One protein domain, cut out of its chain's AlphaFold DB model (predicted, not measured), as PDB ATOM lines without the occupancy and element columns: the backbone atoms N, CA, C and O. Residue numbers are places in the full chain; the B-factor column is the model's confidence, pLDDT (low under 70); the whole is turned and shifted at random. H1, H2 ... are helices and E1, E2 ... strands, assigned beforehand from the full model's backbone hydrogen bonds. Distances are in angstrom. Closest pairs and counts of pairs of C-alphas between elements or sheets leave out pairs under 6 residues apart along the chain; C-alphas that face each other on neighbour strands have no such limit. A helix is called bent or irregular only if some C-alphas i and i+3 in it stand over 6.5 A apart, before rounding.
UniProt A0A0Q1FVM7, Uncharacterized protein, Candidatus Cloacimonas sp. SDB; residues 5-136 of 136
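Overview. This is residues 5 to 136 of the 136 residues of an uncharacterized protein of Candidatus Cloacimonas sp. SDB (UniProt A0A0Q1FVM7). A twisted four-stranded sheet lies between H1, along one face, and H3, along the other, as three layers; the kinked H4 crosses H1 near residues 23 to 27, off the sheet. The unnamed stretch 81 to 100 leads from E3 to H4. The printed part has 132 residues with four named helices and four named strands, E1 H1 E2 H2 H3 E3 H4 E4, of mixed class; the sheet's order is E1 E2 E4 E3, antiparallel. It is compact, with a radius of gyration of the C-alphas of 14.7 A, and spans 38 by 34 by 32 A.

Arrangement. Edge strand E1, residues 5 to 8, is antiparallel to E2, residues 44 to 49, with N 5 and O 47 within hydrogen-bond range at 2.8 A. E4, residues 130 to 135, is antiparallel to E2, N 46 to O 133 2.8 A, and to edge strand E3, residues 74 to 80, N 78 to O 132 2.9 A. H1, residues 20 to 40, is on the sheet at a height of 8.4 A, over E2 and E4. On the opposite face H3, residues 60 to 69, is over E4, only just along the strands at 29.7 degrees on the local plane. H2, residues 51 to 54, only grazes the sheet. E2, H2 H3, E3 make a split strand-helix-strand unit, E4 between its same-way strands, with a right-handed crossover. H4, residues 101 to 122, touches H1 with residues 104 to 108 alone, about perpendicular at 81 degrees; the closest C-alphas, Val 27 and Glu 108, are 6.2 A apart. Every O i to N i+4 pair is within hydrogen-bond range in H1 and H3, 14 of 18 in H4; H2 is too short for one.

Along the chain. E1 begins at C-alpha 5 (88.432, 101.634, 132.444). H1 measures 29.8 A from first to last C-alpha, E3 17.1 A and H4 26.3 A. H4 has a kink of 64 degrees near residue 116 and is only just irregular, C-alphas 117 and 120 being 6.9 A apart. E4 ends at C-alpha 135 (100.211, 97.150, 134.817).

Size, cuts and confidence. The two C-alphas farthest apart, Gln 73 and Asp 94, are 40.0 A apart. The printed part has no cut; E1 to H1 and E3 to H4 are long links. Residues 82 to 97 and 114 to 126 have pLDDT under 70.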
ATOM      1  N   LEU A   5      87.927 101.194 133.735       92.62
ATOM      2  CA  LEU A   5      88.432 101.634 132.444       92.62
ATOM      3  C   LEU A   5      89.902 101.233 132.303       92.62
ATOM      4  O   LEU A   5      90.702 101.456 133.209       92.62
ATOM      5  N   LYS A   6      90.264 100.681 131.146       94.06
ATOM      6  CA  LYS A   6      91.652 100.385 130.782       94.06
ATOM      7  C   LYS A   6      92.075 101.335 129.672       94.06
ATOM      8  O   LYS A   6      91.392 101.421 128.656       94.06
ATOM      9  N   LEU A   7      93.183 102.029 129.879       94.06
ATOM     10  CA  LEU A   7      93.744 103.006 128.954       94.06
ATOM     11  C   LEU A   7      95.201 102.643 128.683       94.06
ATOM     12  O   LEU A   7      95.979 102.498 129.629       94.06
ATOM     13  N   ASN A   8      95.612 102.514 127.422       94.62
ATOM     14  CA  ASN A   8      97.039 102.382 127.138       94.62
ATOM     15  C   ASN A   8      97.746 103.705 127.474       94.62
ATOM     16  O   ASN A   8      97.241 104.774 127.144       94.62
ATOM     17  N   LEU A   9      98.931 103.679 128.093       93.00
ATOM     18  CA  LEU A   9      99.671 104.912 128.396       93.00
ATOM     19  C   LEU A   9      99.959 105.771 127.149       93.00
ATOM     20  O   LEU A   9     100.164 106.979 127.290       93.00
ATOM     21  N   SER A  10      99.982 105.183 125.949       91.50
ATOM     22  CA  SER A  10     100.128 105.910 124.680       91.50
ATOM     23  C   SER A  10      98.856 106.641 124.229       91.50
ATOM     24  O   SER A  10      98.947 107.596 123.457       91.50
ATOM     25  N   GLU A  11      97.686 106.231 124.716       93.25
ATOM     26  CA  GLU A  11      96.387 106.795 124.359       93.25
ATOM     27  C   GLU A  11      96.074 108.032 125.202       93.25
ATOM     28  O   GLU A  11      96.503 108.164 126.346       93.25
ATOM     29  N   ILE A  12      95.327 108.972 124.625       89.38
ATOM     30  CA  ILE A  12      94.871 110.167 125.339       89.38
ATOM     31  C   ILE A  12      93.587 109.814 126.080       89.38
ATOM     32  O   ILE A  12      92.652 109.285 125.481       89.38
ATOM     33  N   TYR A  13      93.522 110.156 127.364       88.88
ATOM     34  CA  TYR A  13      92.296 110.038 128.131       88.88
ATOM     35  C   TYR A  13      91.267 111.081 127.681       88.88
ATOM     36  O   TYR A  13      91.550 112.282 127.630       88.88
ATOM     37  N   THR A  14      90.053 110.622 127.389       85.19
ATOM     38  CA  THR A  14      88.925 111.480 127.020       85.19
ATOM     39  C   THR A  14      87.650 110.982 127.682       85.19
ATOM     40  O   THR A  14      87.366 109.786 127.635       85.19
ATOM     41  N   CYS A  15      86.845 111.896 128.212       83.31
ATOM     42  CA  CYS A  15      85.481 111.620 128.646       83.31
ATOM     43  C   CYS A  15      84.535 112.737 128.177       83.31
ATOM     44  O   CYS A  15      84.971 113.777 127.671       83.31
ATOM     45  N   GLU A  16      83.231 112.483 128.277       81.44
ATOM     46  CA  GLU A  16      82.192 113.465 127.973       81.44
ATOM     47  C   GLU A  16      82.217 114.590 129.014       81.44
ATOM     48  O   GLU A  16      82.171 114.327 130.213       81.44
ATOM     49  N   ILE A  17      82.269 115.846 128.570       80.12
ATOM     50  CA  ILE A  17      82.366 116.993 129.473       80.12
ATOM     51  C   ILE A  17      80.956 117.429 129.874       80.12
ATOM     52  O   ILE A  17      80.259 118.079 129.095       80.12
ATOM     53  N   LYS A  18      80.545 117.096 131.100       81.06
ATOM     54  CA  LYS A  18      79.252 117.517 131.674       81.06
ATOM     55  C   LYS A  18      79.382 118.776 132.525       81.06
ATOM     56  O   LYS A  18      78.446 119.564 132.618       81.06
ATOM     57  N   GLY A  19      80.561 119.010 133.088       78.62
ATOM     58  CA  GLY A  19      80.902 120.239 133.783       78.62
ATOM     59  C   GLY A  19      82.393 120.344 134.093       78.62
ATOM     60  O   GLY A  19      83.241 119.695 133.483       78.62
ATOM     61  N   LEU A  20      82.720 121.195 135.067       78.31
ATOM     62  CA  LEU A  20      84.105 121.428 135.497       78.31
ATOM     63  C   LEU A  20      84.755 120.197 136.144       78.31
ATOM     64  O   LEU A  20      85.980 120.096 136.137       78.31
ATOM     65  N   GLY A  21      83.950 119.275 136.683       78.75
ATOM     66  CA  GLY A  21      84.430 118.014 137.249       78.75
ATOM     67  C   GLY A  21      85.154 117.175 136.202       78.75
ATOM     68  O   GLY A  21      86.326 116.867 136.380       78.75
ATOM     69  N   GLU A  22      84.510 116.902 135.066       82.19
ATOM     70  CA  GLU A  22      85.102 116.099 133.991       82.19
ATOM     71  C   GLU A  22      86.297 116.798 133.333       82.19
ATOM     72  O   GLU A  22      87.281 116.151 132.984       82.19
ATOM     73  N   VAL A  23      86.274 118.131 133.220       83.19
ATOM     74  CA  VAL A  23      87.444 118.890 132.745       83.19
ATOM     75  C   VAL A  23      88.647 118.671 133.664       83.19
ATOM     76  O   VAL A  23      89.763 118.461 133.190       83.19
ATOM     77  N   PHE A  24      88.436 118.715 134.977       83.00
ATOM     78  CA  PHE A  24      89.506 118.506 135.944       83.00
ATOM     79  C   PHE A  24      89.958 117.044 136.001       83.00
ATOM     80  O   PHE A  24      91.165 116.800 136.033       83.00
ATOM     81  N   GLU A  25      89.034 116.090 135.899       86.12
ATOM     82  CA  GLU A  25      89.339 114.665 135.766       86.12
ATOM     83  C   GLU A  25      90.261 114.419 134.562       86.12
ATOM     84  O   GLU A  25      91.338 113.837 134.718       86.12
ATOM     85  N   ILE A  26      89.907 114.958 133.384       87.56
ATOM     86  CA  ILE A  26      90.719 114.859 132.164       87.56
ATOM     87  C   ILE A  26      92.123 115.412 132.399       87.56
ATOM     88  O   ILE A  26      93.109 114.734 132.108       87.56
ATOM     89  N   VAL A  27      92.241 116.629 132.939       85.00
ATOM     90  CA  VAL A  27      93.550 117.259 133.161       85.00
ATOM     91  C   VAL A  27      94.382 116.482 134.185       85.00
ATOM     92  O   VAL A  27      95.586 116.289 133.987       85.00
ATOM     93  N   SER A  28      93.763 116.015 135.268       85.12
ATOM     94  CA  SER A  28      94.421 115.245 136.323       85.12
ATOM     95  C   SER A  28      94.945 113.907 135.797       85.12
ATOM     96  O   SER A  28      96.123 113.587 135.991       85.12
ATOM     97  N   ILE A  29      94.110 113.147 135.084       89.19
ATOM     98  CA  ILE A  29      94.483 111.845 134.518       89.19
ATOM     99  C   ILE A  29      95.534 112.013 133.422       89.19
ATOM    100  O   ILE A  29      96.521 111.283 133.423       89.19
ATOM    101  N   GLU A  30      95.413 113.008 132.540       89.81
ATOM    102  CA  GLU A  30      96.433 113.270 131.517       89.81
ATOM    103  C   GLU A  30      97.779 113.679 132.127       89.81
ATOM    104  O   GLU A  30      98.837 113.291 131.626       89.81
ATOM    105  N   THR A  31      97.767 114.434 133.226       86.25
ATOM    106  CA  THR A  31      98.991 114.791 133.956       86.25
ATOM    107  C   THR A  31      99.645 113.552 134.565       86.25
ATOM    108  O   THR A  31     100.852 113.347 134.401       86.25
ATOM    109  N   LEU A  32      98.853 112.691 135.214       89.12
ATOM    110  CA  LEU A  32      99.313 111.401 135.729       89.12
ATOM    111  C   LEU A  32      99.885 110.533 134.602       89.12
ATOM    112  O   LEU A  32     101.015 110.060 134.709       89.12
ATOM    113  N   ARG A  33      99.141 110.365 133.506       92.69
ATOM    114  CA  ARG A  33      99.535 109.554 132.353       92.69
ATOM    115  C   ARG A  33     100.864 110.022 131.772       92.69
ATOM    116  O   ARG A  33     101.748 109.199 131.580       92.69
ATOM    117  N   LYS A  34     101.047 111.329 131.544       88.88
ATOM    118  CA  LYS A  34     102.311 111.906 131.040       88.88
ATOM    119  C   LYS A  34     103.484 111.638 131.993       88.88
ATOM    120  O   LYS A  34     104.577 111.301 131.537       88.88
ATOM    121  N   SER A  35     103.260 111.739 133.304       87.06
ATOM    122  CA  SER A  35     104.268 111.404 134.320       87.06
ATOM    123  C   SER A  35     104.645 109.915 134.283       87.06
ATOM    124  O   SER A  35     105.826 109.571 134.200       87.06
ATOM    125  N   LEU A  36     103.652 109.020 134.240       89.56
ATOM    126  CA  LEU A  36     103.870 107.573 134.141       89.56
ATOM    127  C   LEU A  36     104.550 107.183 132.824       89.56
ATOM    128  O   LEU A  36     105.487 106.389 132.836       89.56
ATOM    129  N   LEU A  37     104.142 107.781 131.703       90.88
ATOM    130  CA  LEU A  37     104.735 107.552 130.385       90.88
ATOM    131  C   LEU A  37     106.218 107.943 130.361       90.88
ATOM    132  O   LEU A  37     107.031 107.225 129.785       90.88
ATOM    133  N   THR A  38     106.588 109.026 131.051       89.38
ATOM    134  CA  THR A  38     107.991 109.454 131.194       89.38
ATOM    135  C   THR A  38     108.827 108.417 131.955       89.38
ATOM    136  O   THR A  38     109.997 108.216 131.633       89.38
ATOM    137  N   LYS A  39     108.237 107.727 132.940       90.69
ATOM    138  CA  LYS A  39     108.930 106.744 133.788       90.69
ATOM    139  C   LYS A  39     108.972 105.332 133.191       90.69
ATOM    140  O   LYS A  39     109.995 104.664 133.304       90.69
ATOM    141  N   TYR A  40     107.884 104.878 132.570       90.25
ATOM    142  CA  TYR A  40     107.689 103.473 132.181       90.25
ATOM    143  C   TYR A  40     107.625 103.233 130.664       90.25
ATOM    144  O   TYR A  40     107.720 102.088 130.223       90.25
ATOM    145  N   LYS A  41     107.522 104.292 129.844       89.38
ATOM    146  CA  LYS A  41     107.416 104.283 128.364       89.38
ATOM    147  C   LYS A  41     106.180 103.591 127.771       89.38
ATOM    148  O   LYS A  41     105.740 103.984 126.698       89.38
ATOM    149  N   HIS A  42     105.633 102.582 128.441       92.94
ATOM    150  CA  HIS A  42     104.490 101.770 128.032       92.94
ATOM    151  C   HIS A  42     103.816 101.160 129.269       92.94
ATOM    152  O   HIS A  42     104.388 101.176 130.360       92.94
ATOM    153  N   GLY A  43     102.588 100.674 129.095       93.81
ATOM    154  CA  GLY A  43     101.792 100.043 130.144       93.81
ATOM    155  C   GLY A  43     100.302 100.316 129.966       93.81
ATOM    156  O   GLY A  43      99.901 101.167 129.166       93.81
ATOM    157  N   VAL A  44      99.485  99.598 130.726       95.44
ATOM    158  CA  VAL A  44      98.031  99.745 130.766       95.44
ATOM    159  C   VAL A  44      97.643 100.378 132.096       95.44
ATOM    160  O   VAL A  44      97.907  99.833 133.170       95.44
ATOM    161  N   LEU A  45      97.026 101.551 132.014       95.00
ATOM    162  CA  LEU A  45      96.501 102.299 133.142       95.00
ATOM    163  C   LEU A  45      95.052 101.876 133.395       95.00
ATOM    164  O   LEU A  45      94.174 102.078 132.559       95.00
ATOM    165  N   PHE A  46      94.815 101.288 134.559       95.19
ATOM    166  CA  PHE A  46      93.496 100.921 135.047       95.19
ATOM    167  C   PHE A  46      92.969 102.086 135.882       95.19
ATOM    168  O   PHE A  46      93.661 102.562 136.782       95.19
ATOM    169  N   LEU A  47      91.765 102.550 135.569       93.19
ATOM    170  CA  LEU A  47      91.108 103.704 136.176       93.19
ATOM    171  C   LEU A  47      89.714 103.294 136.640       93.19
ATOM    172  O   LEU A  47      88.980 102.635 135.905       93.19
ATOM    173  N   ALA A  48      89.331 103.703 137.842       91.38
ATOM    174  CA  ALA A  48      87.991 103.458 138.359       91.38
ATOM    175  C   ALA A  48      87.563 104.550 139.341       91.38
ATOM    176  O   ALA A  48      88.400 105.230 139.935       91.38
ATOM    177  N   SER A  49      86.253 104.703 139.542       88.19
ATOM    178  CA  SER A  49      85.734 105.553 140.618       88.19
ATOM    179  C   SER A  49      86.209 105.037 141.976       88.19
ATOM    180  O   SER A  49      86.153 103.837 142.238       88.19
ATOM    181  N   ASN A  50      86.663 105.945 142.836       86.62
ATOM    182  CA  ASN A  50      87.200 105.622 144.151       86.62
ATOM    183  C   ASN A  50      86.080 105.319 145.159       86.62
ATOM    184  O   ASN A  50      85.295 106.205 145.527       86.62
ATOM    185  N   SER A  51      86.049 104.080 145.653       84.38
ATOM    186  CA  SER A  51      85.103 103.655 146.690       84.38
ATOM    187  C   SER A  51      85.267 104.427 147.994       84.38
ATOM    188  O   SER A  51      84.273 104.708 148.656       84.38
ATOM    189  N   ASP A  52      86.486 104.836 148.350       79.50
ATOM    190  CA  ASP A  52      86.755 105.537 149.613       79.50
ATOM    191  C   ASP A  52      86.225 106.975 149.626       79.50
ATOM    192  O   ASP A  52      86.087 107.586 150.684       79.50
ATOM    193  N   HIS A  53      85.932 107.526 148.448       78.12
ATOM    194  CA  HIS A  53      85.358 108.857 148.313       78.12
ATOM    195  C   HIS A  53      83.827 108.836 148.331       78.12
ATOM    196  O   HIS A  53      83.204 109.624 149.039       78.12
ATOM    197  N   SER A  54      83.213 107.947 147.544       76.31
ATOM    198  CA  SER A  54      81.760 107.964 147.316       76.31
ATOM    199  C   SER A  54      80.997 106.814 147.982       76.31
ATOM    200  O   SER A  54      79.770 106.756 147.895       76.31
ATOM    201  N   GLY A  55      81.700 105.864 148.604       77.12
ATOM    202  CA  GLY A  55      81.131 104.594 149.066       77.12
ATOM    203  C   GLY A  55      80.749 103.636 147.927       77.12
ATOM    204  O   GLY A  55      80.200 102.569 148.188       77.12
ATOM    205  N   ARG A  56      81.008 104.007 146.664       77.00
ATOM    206  CA  ARG A  56      80.737 103.219 145.453       77.00
ATOM    207  C   ARG A  56      81.964 103.227 144.538       77.00
ATOM    208  O   ARG A  56      82.673 104.225 144.459       77.00
ATOM    209  N   GLY A  57      82.196 102.135 143.814       85.94
ATOM    210  CA  GLY A  57      83.350 101.988 142.921       85.94
ATOM    211  C   GLY A  57      84.343 100.955 143.438       85.94
ATOM    212  O   GLY A  57      83.930  99.955 144.020       85.94
ATOM    213  N   PHE A  58      85.629 101.200 143.207       89.00
ATOM    214  CA  PHE A  58      86.706 100.251 143.469       89.00
ATOM    215  C   PHE A  58      87.768 100.865 144.377       89.00
ATOM    216  O   PHE A  58      88.047 102.068 144.322       89.00
ATOM    217  N   THR A  59      88.366 100.015 145.202       89.69
ATOM    218  CA  THR A  59      89.557 100.340 145.982       89.69
ATOM    219  C   THR A  59      90.810 100.212 145.121       89.69
ATOM    220  O   THR A  59      90.789  99.725 143.984       89.69
ATOM    221  N   LYS A  60      91.945 100.649 145.667       89.50
ATOM    222  CA  LYS A  60      93.251 100.409 145.055       89.50
ATOM    223  C   LYS A  60      93.545  98.906 144.961       89.50
ATOM    224  O   LYS A  60      94.012  98.440 143.927       89.50
ATOM    225  N   GLU A  61      93.220  98.156 146.005       91.38
ATOM    226  CA  GLU A  61      93.445  96.715 146.099       91.38
ATOM    227  C   GLU A  61      92.640  95.944 145.037       91.38
ATOM    228  O   GLU A  61      93.148  94.995 144.437       91.38
ATOM    229  N   ASP A  62      91.423  96.399 144.722       92.50
ATOM    230  CA  ASP A  62      90.605  95.807 143.657       92.50
ATOM    231  C   ASP A  62      91.250  95.965 142.270       92.50
ATOM    232  O   ASP A  62      91.230  95.041 141.451       92.50
ATOM    233  N   LEU A  63      91.849  97.129 141.997       92.12
ATOM    234  CA  LEU A  63      92.570  97.382 140.746       92.12
ATOM    235  C   LEU A  63      93.847  96.542 140.646       92.12
ATOM    236  O   LEU A  63      94.166  96.025 139.576       92.12
ATOM    237  N   GLU A  64      94.567  96.377 141.752       93.06
ATOM    238  CA  GLU A  64      95.757  95.524 141.811       93.06
ATOM    239  C   GLU A  64      95.403  94.059 141.530       93.06
ATOM    240  O   GLU A  64      96.060  93.404 140.716       93.06
ATOM    241  N   ALA A  65      94.308  93.562 142.110       92.50
ATOM    242  CA  ALA A  65      93.789  92.232 141.817       92.50
ATOM    243  C   ALA A  65      93.381  92.080 140.340       92.50
ATOM    244  O   ALA A  65      93.634  91.034 139.732       92.50
ATOM    245  N   ALA A  66      92.792  93.118 139.736       91.88
ATOM    246  CA  ALA A  66      92.436  93.117 138.317       91.88
ATOM    247  C   ALA A  66      93.670  93.030 137.400       91.88
ATOM    248  O   ALA A  66      93.653  92.266 136.437       91.88
ATOM    249  N   ILE A  67      94.755  93.740 137.725       92.38
ATOM    250  CA  ILE A  67      96.037  93.671 137.000       92.38
ATOM    251  C   ILE A  67      96.627  92.260 137.056       92.38
ATOM    252  O   ILE A  67      97.022  91.712 136.025       92.38
ATOM    253  N   ILE A  68      96.641  91.646 138.242       91.00
ATOM    254  CA  ILE A  68      97.153  90.280 138.425       91.00
ATOM    255  C   ILE A  68      96.310  89.283 137.623       91.00
ATOM    256  O   ILE A  68      96.855  88.397 136.963       91.00
ATOM    257  N   LYS A  69      94.981  89.442 137.627       91.88
ATOM    258  CA  LYS A  69      94.066  88.608 136.834       91.88
ATOM    259  C   LYS A  69      94.332  88.726 135.332       91.88
ATOM    260  O   LYS A  69      94.248  87.725 134.621       91.88
ATOM    261  N   ASP A  70      94.694  89.918 134.874       91.19
ATOM    262  CA  ASP A  70      95.090  90.192 133.492       91.19
ATOM    263  C   ASP A  70      96.532  89.759 133.170       91.19
ATOM    264  O   ASP A  70      96.987  89.937 132.041       91.19
ATOM    265  N   LYS A  71      97.236  89.133 134.126       93.31
ATOM    266  CA  LYS A  71      98.621  88.645 134.000       93.31
ATOM    267  C   LYS A  71      99.638  89.748 133.694       93.31
ATOM    268  O   LYS A  71     100.663  89.479 133.071       93.31
ATOM    269  N   LEU A  72      99.362  90.967 134.146       92.56
ATOM    270  CA  LEU A  72     100.279  92.099 134.050       92.56
ATOM    271  C   LEU A  72     101.087  92.247 135.343       92.56
ATOM    272  O   LEU A  72     100.634  91.876 136.431       92.56
ATOM    273  N   GLN A  73     102.279  92.829 135.242       93.75
ATOM    274  CA  GLN A  73     103.094  93.163 136.400       93.75
ATOM    275  C   GLN A  73     102.635  94.498 136.996       93.75
ATOM    276  O   GLN A  73     102.804  95.565 136.397       93.75
ATOM    277  N   LEU A  74     102.095  94.451 138.218       93.50
ATOM    278  CA  LEU A  74     101.781  95.661 138.973       93.50
ATOM    279  C   LEU A  74     103.054  96.475 139.204       93.50
ATOM    280  O   LEU A  74     104.021  96.000 139.800       93.50
ATOM    281  N   THR A  75     103.022  97.725 138.760       93.50
ATOM    282  CA  THR A  75     104.191  98.603 138.797       93.50
ATOM    283  C   THR A  75     103.988  99.801 139.722       93.50
ATOM    284  O   THR A  75     104.910 100.224 140.422       93.50
ATOM    285  N   SER A  76     102.792 100.392 139.721       91.00
ATOM    286  CA  SER A  76     102.449 101.515 140.594       91.00
ATOM    287  C   SER A  76     100.938 101.662 140.712       91.00
ATOM    288  O   SER A  76     100.206 101.224 139.831       91.00
ATOM    289  N   SER A  77     100.468 102.283 141.788       92.00
ATOM    290  CA  SER A  77      99.042 102.435 142.072       92.00
ATOM    291  C   SER A  77      98.812 103.541 143.096       92.00
ATOM    292  O   SER A  77      99.628 103.751 144.003       92.00
ATOM    293  N   GLY A  78      97.691 104.247 142.990       88.62
ATOM    294  CA  GLY A  78      97.378 105.379 143.853       88.62
ATOM    295  C   GLY A  78      96.032 106.016 143.538       88.62
ATOM    296  O   GLY A  78      95.141 105.387 142.981       88.62
ATOM    297  N   TYR A  79      95.903 107.290 143.899       85.75
ATOM    298  CA  TYR A  79      94.686 108.069 143.697       85.75
ATOM    299  C   TYR A  79      94.953 109.232 142.738       85.75
ATOM    300  O   TYR A  79      96.054 109.792 142.711       85.75
ATOM    301  N   ALA A  80      93.952 109.576 141.940       80.69
ATOM    302  CA  ALA A  80      93.953 110.675 140.988       80.69
ATOM    303  C   ALA A  80      92.692 111.524 141.184       80.69
ATOM    304  O   ALA A  80      91.708 111.060 141.748       80.69
ATOM    305  N   ASP A  81      92.737 112.763 140.692       71.44
ATOM    306  CA  ASP A  81      91.584 113.666 140.669       71.44
ATOM    307  C   ASP A  81      91.038 113.992 142.075       71.44
ATOM    308  O   ASP A  81      90.060 113.414 142.531       71.44
ATOM    309  N   ALA A  82      91.695 114.917 142.782       68.25
ATOM    310  CA  ALA A  82      91.204 115.472 144.047       68.25
ATOM    311  C   ALA A  82      90.836 116.953 143.846       68.25
ATOM    312  O   ALA A  82      91.665 117.828 144.132       68.25
ATOM    313  N   PRO A  83      89.650 117.257 143.296       65.75
ATOM    314  CA  PRO A  83      89.282 118.628 142.989       65.75
ATOM    315  C   PRO A  83      89.074 119.423 144.291       65.75
ATOM    316  O   PRO A  83      88.593 118.883 145.290       65.75
ATOM    317  N   PRO A  84      89.427 120.721 144.318       60.75
ATOM    318  CA  PRO A  84      89.231 121.560 145.500       60.75
ATOM    319  C   PRO A  84      87.767 121.994 145.704       60.75
ATOM    320  O   PRO A  84      87.439 122.563 146.744       60.75
ATOM    321  N   TRP A  85      86.879 121.725 144.743       63.25
ATOM    322  CA  TRP A  85      85.437 121.954 144.842       63.25
ATOM    323  C   TRP A  85      84.679 120.637 145.034       63.25
ATOM    324  O   TRP A  85      85.114 119.580 144.583       63.25
ATOM    325  N   LYS A  86      83.512 120.702 145.687       55.78
ATOM    326  CA  LYS A  86      82.590 119.561 145.757       55.78
ATOM    327  C   LYS A  86      82.072 119.267 144.347       55.78
ATOM    328  O   LYS A  86      81.611 120.185 143.671       55.78
ATOM    329  N   SER A  87      82.145 118.013 143.909       50.75
ATOM    330  CA  SER A  87      81.468 117.587 142.683       50.75
ATOM    331  C   SER A  87      79.966 117.773 142.818       50.75
ATOM    332  O   SER A  87      79.389 117.419 143.848       50.75
ATOM    333  N   ASN A  88      79.328 118.296 141.771       49.72
ATOM    334  CA  ASN A  88      77.876 118.251 141.691       49.72
ATOM    335  C   ASN A  88      77.421 116.792 141.509       49.72
ATOM    336  O   ASN A  88      78.106 116.022 140.826       49.72
ATOM    337  N   PRO A  89      76.281 116.396 142.102       47.72
ATOM    338  CA  PRO A  89      75.649 115.131 141.763       47.72
ATOM    339  C   PRO A  89      75.379 115.091 140.255       47.72
ATOM    340  O   PRO A  89      75.017 116.103 139.654       47.72
ATOM    341  N   LYS A  90      75.604 113.924 139.638       51.00
ATOM    342  CA  LYS A  90      75.337 113.663 138.215       51.00
ATOM    343  C   LYS A  90      73.821 113.611 137.970       51.00
ATOM    344  O   LYS A  90      73.292 112.561 137.632       51.00
ATOM    345  N   GLU A  91      73.121 114.716 138.190       47.47
ATOM    346  CA  GLU A  91      71.730 114.889 137.781       47.47
ATOM    347  C   GLU A  91      71.732 115.562 136.404       47.47
ATOM    348  O   GLU A  91      72.122 116.715 136.254       47.47
ATOM    349  N   GLU A  92      71.415 114.749 135.392       50.19
ATOM    350  CA  GLU A  92      70.874 115.136 134.081       50.19
ATOM    351  C   GLU A  92      71.463 116.401 133.433       50.19
ATOM    352  O   GLU A  92      70.799 117.416 133.234       50.19
ATOM    353  N   ALA A  93      72.719 116.316 132.993       47.19
ATOM    354  CA  ALA A  93      73.180 117.162 131.898       47.19
ATOM    355  C   ALA A  93      72.883 116.441 130.575       47.19
ATOM    356  O   ALA A  93      73.722 115.697 130.070       47.19
ATOM    357  N   ASP A  94      71.700 116.678 130.005       52.12
ATOM    358  CA  ASP A  94      71.253 116.145 128.699       52.12
ATOM    359  C   ASP A  94      72.106 116.612 127.498       52.12
ATOM    360  O   ASP A  94      71.827 116.287 126.344       52.12
ATOM    361  N   LYS A  95      73.153 117.411 127.736       55.81
ATOM    362  CA  LYS A  95      74.037 117.967 126.704       55.81
ATOM    363  C   LYS A  95      75.481 117.998 127.192       55.81
ATOM    364  O   LYS A  95      76.015 119.067 127.490       55.81
ATOM    365  N   GLY A  96      76.118 116.835 127.289       58.56
ATOM    366  CA  GLY A  96      77.565 116.784 127.450       58.56
ATOM    367  C   GLY A  96      78.259 117.361 126.216       58.56
ATOM    368  O   GLY A  96      77.878 117.103 125.072       58.56
ATOM    369  N   LEU A  97      79.275 118.187 126.437       64.12
ATOM    370  CA  LEU A  97      80.146 118.646 125.366       64.12
ATOM    371  C   LEU A  97      81.117 117.517 125.018       64.12
ATOM    372  O   LEU A  97      81.760 116.929 125.892       64.12
ATOM    373  N   ALA A  98      81.262 117.238 123.723       72.00
ATOM    374  CA  ALA A  98      82.342 116.387 123.250       72.00
ATOM    375  C   ALA A  98      83.700 116.983 123.655       72.00
ATOM    376  O   ALA A  98      83.852 118.203 123.789       72.00
ATOM    377  N   TYR A  99      84.698 116.114 123.815       74.12
ATOM    378  CA  TYR A  99      86.064 116.513 124.134       74.12
ATOM    379  C   TYR A  99      86.541 117.662 123.226       74.12
ATOM    380  O   TYR A  99      86.598 117.530 122.001       74.12
ATOM    381  N   ASN A 100      86.918 118.792 123.832       79.62
ATOM    382  CA  ASN A 100      87.374 119.980 123.116       79.62
ATOM    383  C   ASN A 100      88.784 120.383 123.568       79.62
ATOM    384  O   ASN A 100      88.984 120.880 124.677       79.62
ATOM    385  N   LYS A 101      89.765 120.227 122.668       81.56
ATOM    386  CA  LYS A 101      91.187 120.510 122.932       81.56
ATOM    387  C   LYS A 101      91.448 121.932 123.433       81.56
ATOM    388  O   LYS A 101      92.353 122.115 124.244       81.56
ATOM    389  N   LEU A 102      90.699 122.931 122.961       84.19
ATOM    390  CA  LEU A 102      90.894 124.325 123.371       84.19
ATOM    391  C   LEU A 102      90.476 124.529 124.830       84.19
ATOM    392  O   LEU A 102      91.242 125.095 125.604       84.19
ATOM    393  N   ILE A 103      89.305 124.009 125.209       81.75
ATOM    394  CA  ILE A 103      88.799 124.066 126.588       81.75
ATOM    395  C   ILE A 103      89.778 123.363 127.529       81.75
ATOM    396  O   ILE A 103      90.172 123.938 128.542       81.75
ATOM    397  N   ILE A 104      90.232 122.163 127.158       81.56
ATOM    398  CA  ILE A 104      91.197 121.407 127.963       81.56
ATOM    399  C   ILE A 104      92.523 122.158 128.091       81.56
ATOM    400  O   ILE A 104      93.045 122.248 129.194       81.56
ATOM    401  N   ARG A 105      93.054 122.767 127.022       83.81
ATOM    402  CA  ARG A 105      94.294 123.557 127.121       83.81
ATOM    403  C   ARG A 105      94.156 124.783 128.017       83.81
ATOM    404  O   ARG A 105      95.071 125.076 128.782       83.81
ATOM    405  N   LEU A 106      93.041 125.504 127.925       85.25
ATOM    406  CA  LEU A 106      92.785 126.646 128.801       85.25
ATOM    407  C   LEU A 106      92.681 126.192 130.262       85.25
ATOM    408  O   LEU A 106      93.296 126.799 131.137       85.25
ATOM    409  N   ALA A 107      91.989 125.079 130.514       82.56
ATOM    410  CA  ALA A 107      91.908 124.474 131.835       82.56
ATOM    411  C   ALA A 107      93.275 123.989 132.344       82.56
ATOM    412  O   ALA A 107      93.611 124.255 133.492       82.56
ATOM    413  N   GLU A 108      94.107 123.358 131.506       79.00
ATOM    414  CA  GLU A 108      95.478 122.957 131.858       79.00
ATOM    415  C   GLU A 108      96.309 124.160 132.326       79.00
ATOM    416  O   GLU A 108      97.049 124.048 133.301       79.00
ATOM    417  N   ILE A 109      96.202 125.315 131.657       82.19
ATOM    418  CA  ILE A 109      96.923 126.538 132.044       82.19
ATOM    419  C   ILE A 109      96.423 127.050 133.399       82.19
ATOM    420  O   ILE A 109      97.231 127.304 134.292       82.19
ATOM    421  N   LEU A 110      95.103 127.159 133.569       79.81
ATOM    422  CA  LEU A 110      94.493 127.617 134.819       79.81
ATOM    423  C   LEU A 110      94.860 126.693 135.986       79.81
ATOM    424  O   LEU A 110      95.318 127.149 137.034       79.81
ATOM    425  N   PHE A 111      94.741 125.383 135.786       75.06
ATOM    426  CA  PHE A 111      95.056 124.387 136.798       75.06
ATOM    427  C   PHE A 111      96.550 124.297 137.092       75.06
ATOM    428  O   PHE A 111      96.902 124.105 138.246       75.06
ATOM    429  N   LYS A 112      97.456 124.515 136.133       71.06
ATOM    430  CA  LYS A 112      98.900 124.594 136.432       71.06
ATOM    431  C   LYS A 112      99.255 125.742 137.372       71.06
ATOM    432  O   LYS A 112     100.183 125.602 138.160       71.06
ATOM    433  N   LEU A 113      98.536 126.860 137.291       72.44
ATOM    434  CA  LEU A 113      98.737 127.999 138.187       72.44
ATOM    435  C   LEU A 113      98.108 127.755 139.565       72.44
ATOM    436  O   LEU A 113      98.634 128.218 140.572       72.44
ATOM    437  N   TRP A 114      96.995 127.021 139.615       67.25
ATOM    438  CA  TRP A 114      96.213 126.831 140.837       67.25
ATOM    439  C   TRP A 114      96.613 125.576 141.623       67.25
ATOM    440  O   TRP A 114      96.784 125.646 142.835       67.25
ATOM    441  N   ILE A 115      96.805 124.430 140.965       65.00
ATOM    442  CA  ILE A 115      97.061 123.134 141.612       65.00
ATOM    443  C   ILE A 115      98.247 123.187 142.577       65.00
ATOM    444  O   ILE A 115      98.043 122.761 143.707       65.00
ATOM    445  N   PRO A 116      99.429 123.747 142.251       62.38
ATOM    446  CA  PRO A 116     100.552 123.783 143.192       62.38
ATOM    447  C   PRO A 116     100.240 124.535 144.497       62.38
ATOM    448  O   PRO A 116     100.769 124.191 145.553       62.38
ATOM    449  N   ALA A 117      99.347 125.531 144.450       61.53
ATOM    450  CA  ALA A 117      98.904 126.267 145.633       61.53
ATOM    451  C   ALA A 117      97.952 125.442 146.522       61.53
ATOM    452  O   ALA A 117      97.927 125.622 147.738       61.53
ATOM    453  N   PHE A 118      97.207 124.500 145.936       56.50
ATOM    454  CA  PHE A 118      96.245 123.640 146.636       56.50
ATOM    455  C   PHE A 118      96.781 122.221 146.920       56.50
ATOM    456  O   PHE A 118      96.303 121.556 147.837       56.50
ATOM    457  N   GLU A 119      97.803 121.744 146.206       56.16
ATOM    458  CA  GLU A 119      98.310 120.363 146.277       56.16
ATOM    459  C   GLU A 119      98.758 119.981 147.691       56.16
ATOM    460  O   GLU A 119      98.551 118.850 148.130       56.16
ATOM    461  N   ARG A 120      99.274 120.960 148.443       56.25
ATOM    462  CA  ARG A 120      99.711 120.800 149.835       56.25
ATOM    463  C   ARG A 120      98.569 120.452 150.806       56.25
ATOM    464  O   ARG A 120      98.850 119.974 151.898       56.25
ATOM    465  N   PHE A 121      97.307 120.666 150.421       50.19
ATOM    466  CA  PHE A 121      96.135 120.533 151.299       50.19
ATOM    467  C   PHE A 121      95.074 119.515 150.828       50.19
ATOM    468  O   PHE A 121      94.171 119.178 151.602       50.19
ATOM    469  N   TYR A 122      95.136 119.023 149.582       53.75
ATOM    470  CA  TYR A 122      93.977 118.351 148.961       53.75
ATOM    471  C   TYR A 122      94.182 116.909 148.475       53.75
ATOM    472  O   TYR A 122      93.185 116.205 148.322       53.75
ATOM    473  N   ARG A 123      95.413 116.400 148.314       57.41
ATOM    474  CA  ARG A 123      95.636 114.985 147.946       57.41
ATOM    475  C   ARG A 123      95.525 114.054 149.158       57.41
ATOM    476  O   ARG A 123      96.525 113.628 149.725       57.41
ATOM    477  N   THR A 124      94.300 113.717 149.549       64.75
ATOM    478  CA  THR A 124      94.021 112.650 150.523       64.75
ATOM    479  C   THR A 124      93.101 111.588 149.924       64.75
ATOM    480  O   THR A 124      92.285 111.883 149.051       64.75
ATOM    481  N   ARG A 125      93.225 110.344 150.410       64.69
ATOM    482  CA  ARG A 125      92.475 109.159 149.947       64.69
ATOM    483  C   ARG A 125      90.967 109.402 149.794       64.69
ATOM    484  O   ARG A 125      90.391 109.014 148.789       64.69
ATOM    485  N   ASN A 126      90.355 110.116 150.736       66.94
ATOM    486  CA  ASN A 126      88.899 110.310 150.779       66.94
ATOM    487  C   ASN A 126      88.409 111.479 149.900       66.94
ATOM    488  O   ASN A 126      87.207 111.699 149.770       66.94
ATOM    489  N   LYS A 127      89.325 112.271 149.330       75.38
ATOM    490  CA  LYS A 127      88.999 113.416 148.463       75.38
ATOM    491  C   LYS A 127      89.174 113.111 146.978       75.38
ATOM    492  O   LYS A 127      88.655 113.853 146.158       75.38
ATOM    493  N   ALA A 128      89.923 112.065 146.642       79.62
ATOM    494  CA  ALA A 128      90.169 111.695 145.260       79.62
ATOM    495  C   ALA A 128      88.969 110.944 144.671       79.62
ATOM    496  O   ALA A 128      88.511 109.971 145.265       79.62
ATOM    497  N   HIS A 129      88.478 111.350 143.509       82.94
ATOM    498  CA  HIS A 129      87.340 110.712 142.846       82.94
ATOM    499  C   HIS A 129      87.741 109.475 142.048       82.94
ATOM    500  O   HIS A 129      86.907 108.595 141.829       82.94
ATOM    501  N   VAL A 130      89.012 109.381 141.649       86.69
ATOM    502  CA  VAL A 130      89.528 108.302 140.808       86.69
ATOM    503  C   VAL A 130      90.638 107.550 141.538       86.69
ATOM    504  O   VAL A 130      91.553 108.136 142.115       86.69
ATOM    505  N   THR A 131      90.574 106.225 141.497       91.31
ATOM    506  CA  THR A 131      91.675 105.337 141.877       91.31
ATOM    507  C   THR A 131      92.334 104.787 140.612       91.31
ATOM    508  O   THR A 131      91.678 104.638 139.575       91.31
ATOM    509  N   TRP A 132      93.642 104.544 140.661       93.62
ATOM    510  CA  TRP A 132      94.399 104.086 139.503       93.62
ATOM    511  C   TRP A 132      95.455 103.040 139.852       93.62
ATOM    512  O   TRP A 132      96.055 103.063 140.929       93.62
ATOM    513  N   ALA A 133      95.729 102.158 138.894       95.06
ATOM    514  CA  ALA A 133      96.845 101.224 138.948       95.06
ATOM    515  C   ALA A 133      97.460 101.023 137.556       95.06
ATOM    516  O   ALA A 133      96.770 101.072 136.543       95.06
ATOM    517  N   LEU A 134      98.774 100.825 137.504       95.88
ATOM    518  CA  LEU A 134      99.544 100.611 136.284       95.88
ATOM    519  C   LEU A 134     100.053  99.170 136.239       95.88
ATOM    520  O   LEU A 134     100.821  98.758 137.116       95.88
ATOM    521  N   GLY A 135      99.662  98.452 135.189       95.06
ATOM    522  CA  GLY A 135     100.211  97.150 134.817       95.06
ATOM    523  C   GLY A 135     101.084  97.261 133.568       95.06
ATOM    524  O   GLY A 135     100.749  98.021 132.657       95.06
ATOM    525  N   ILE A 136     102.191  96.523 133.524       93.00
ATOM    526  CA  ILE A 136     103.065  96.378 132.345       93.00
ATOM    527  C   ILE A 136     103.123  94.907 131.950       93.00
ATOM    528  O   ILE A 136     103.101  94.058 132.872       93.00
TER     529      ILE A 136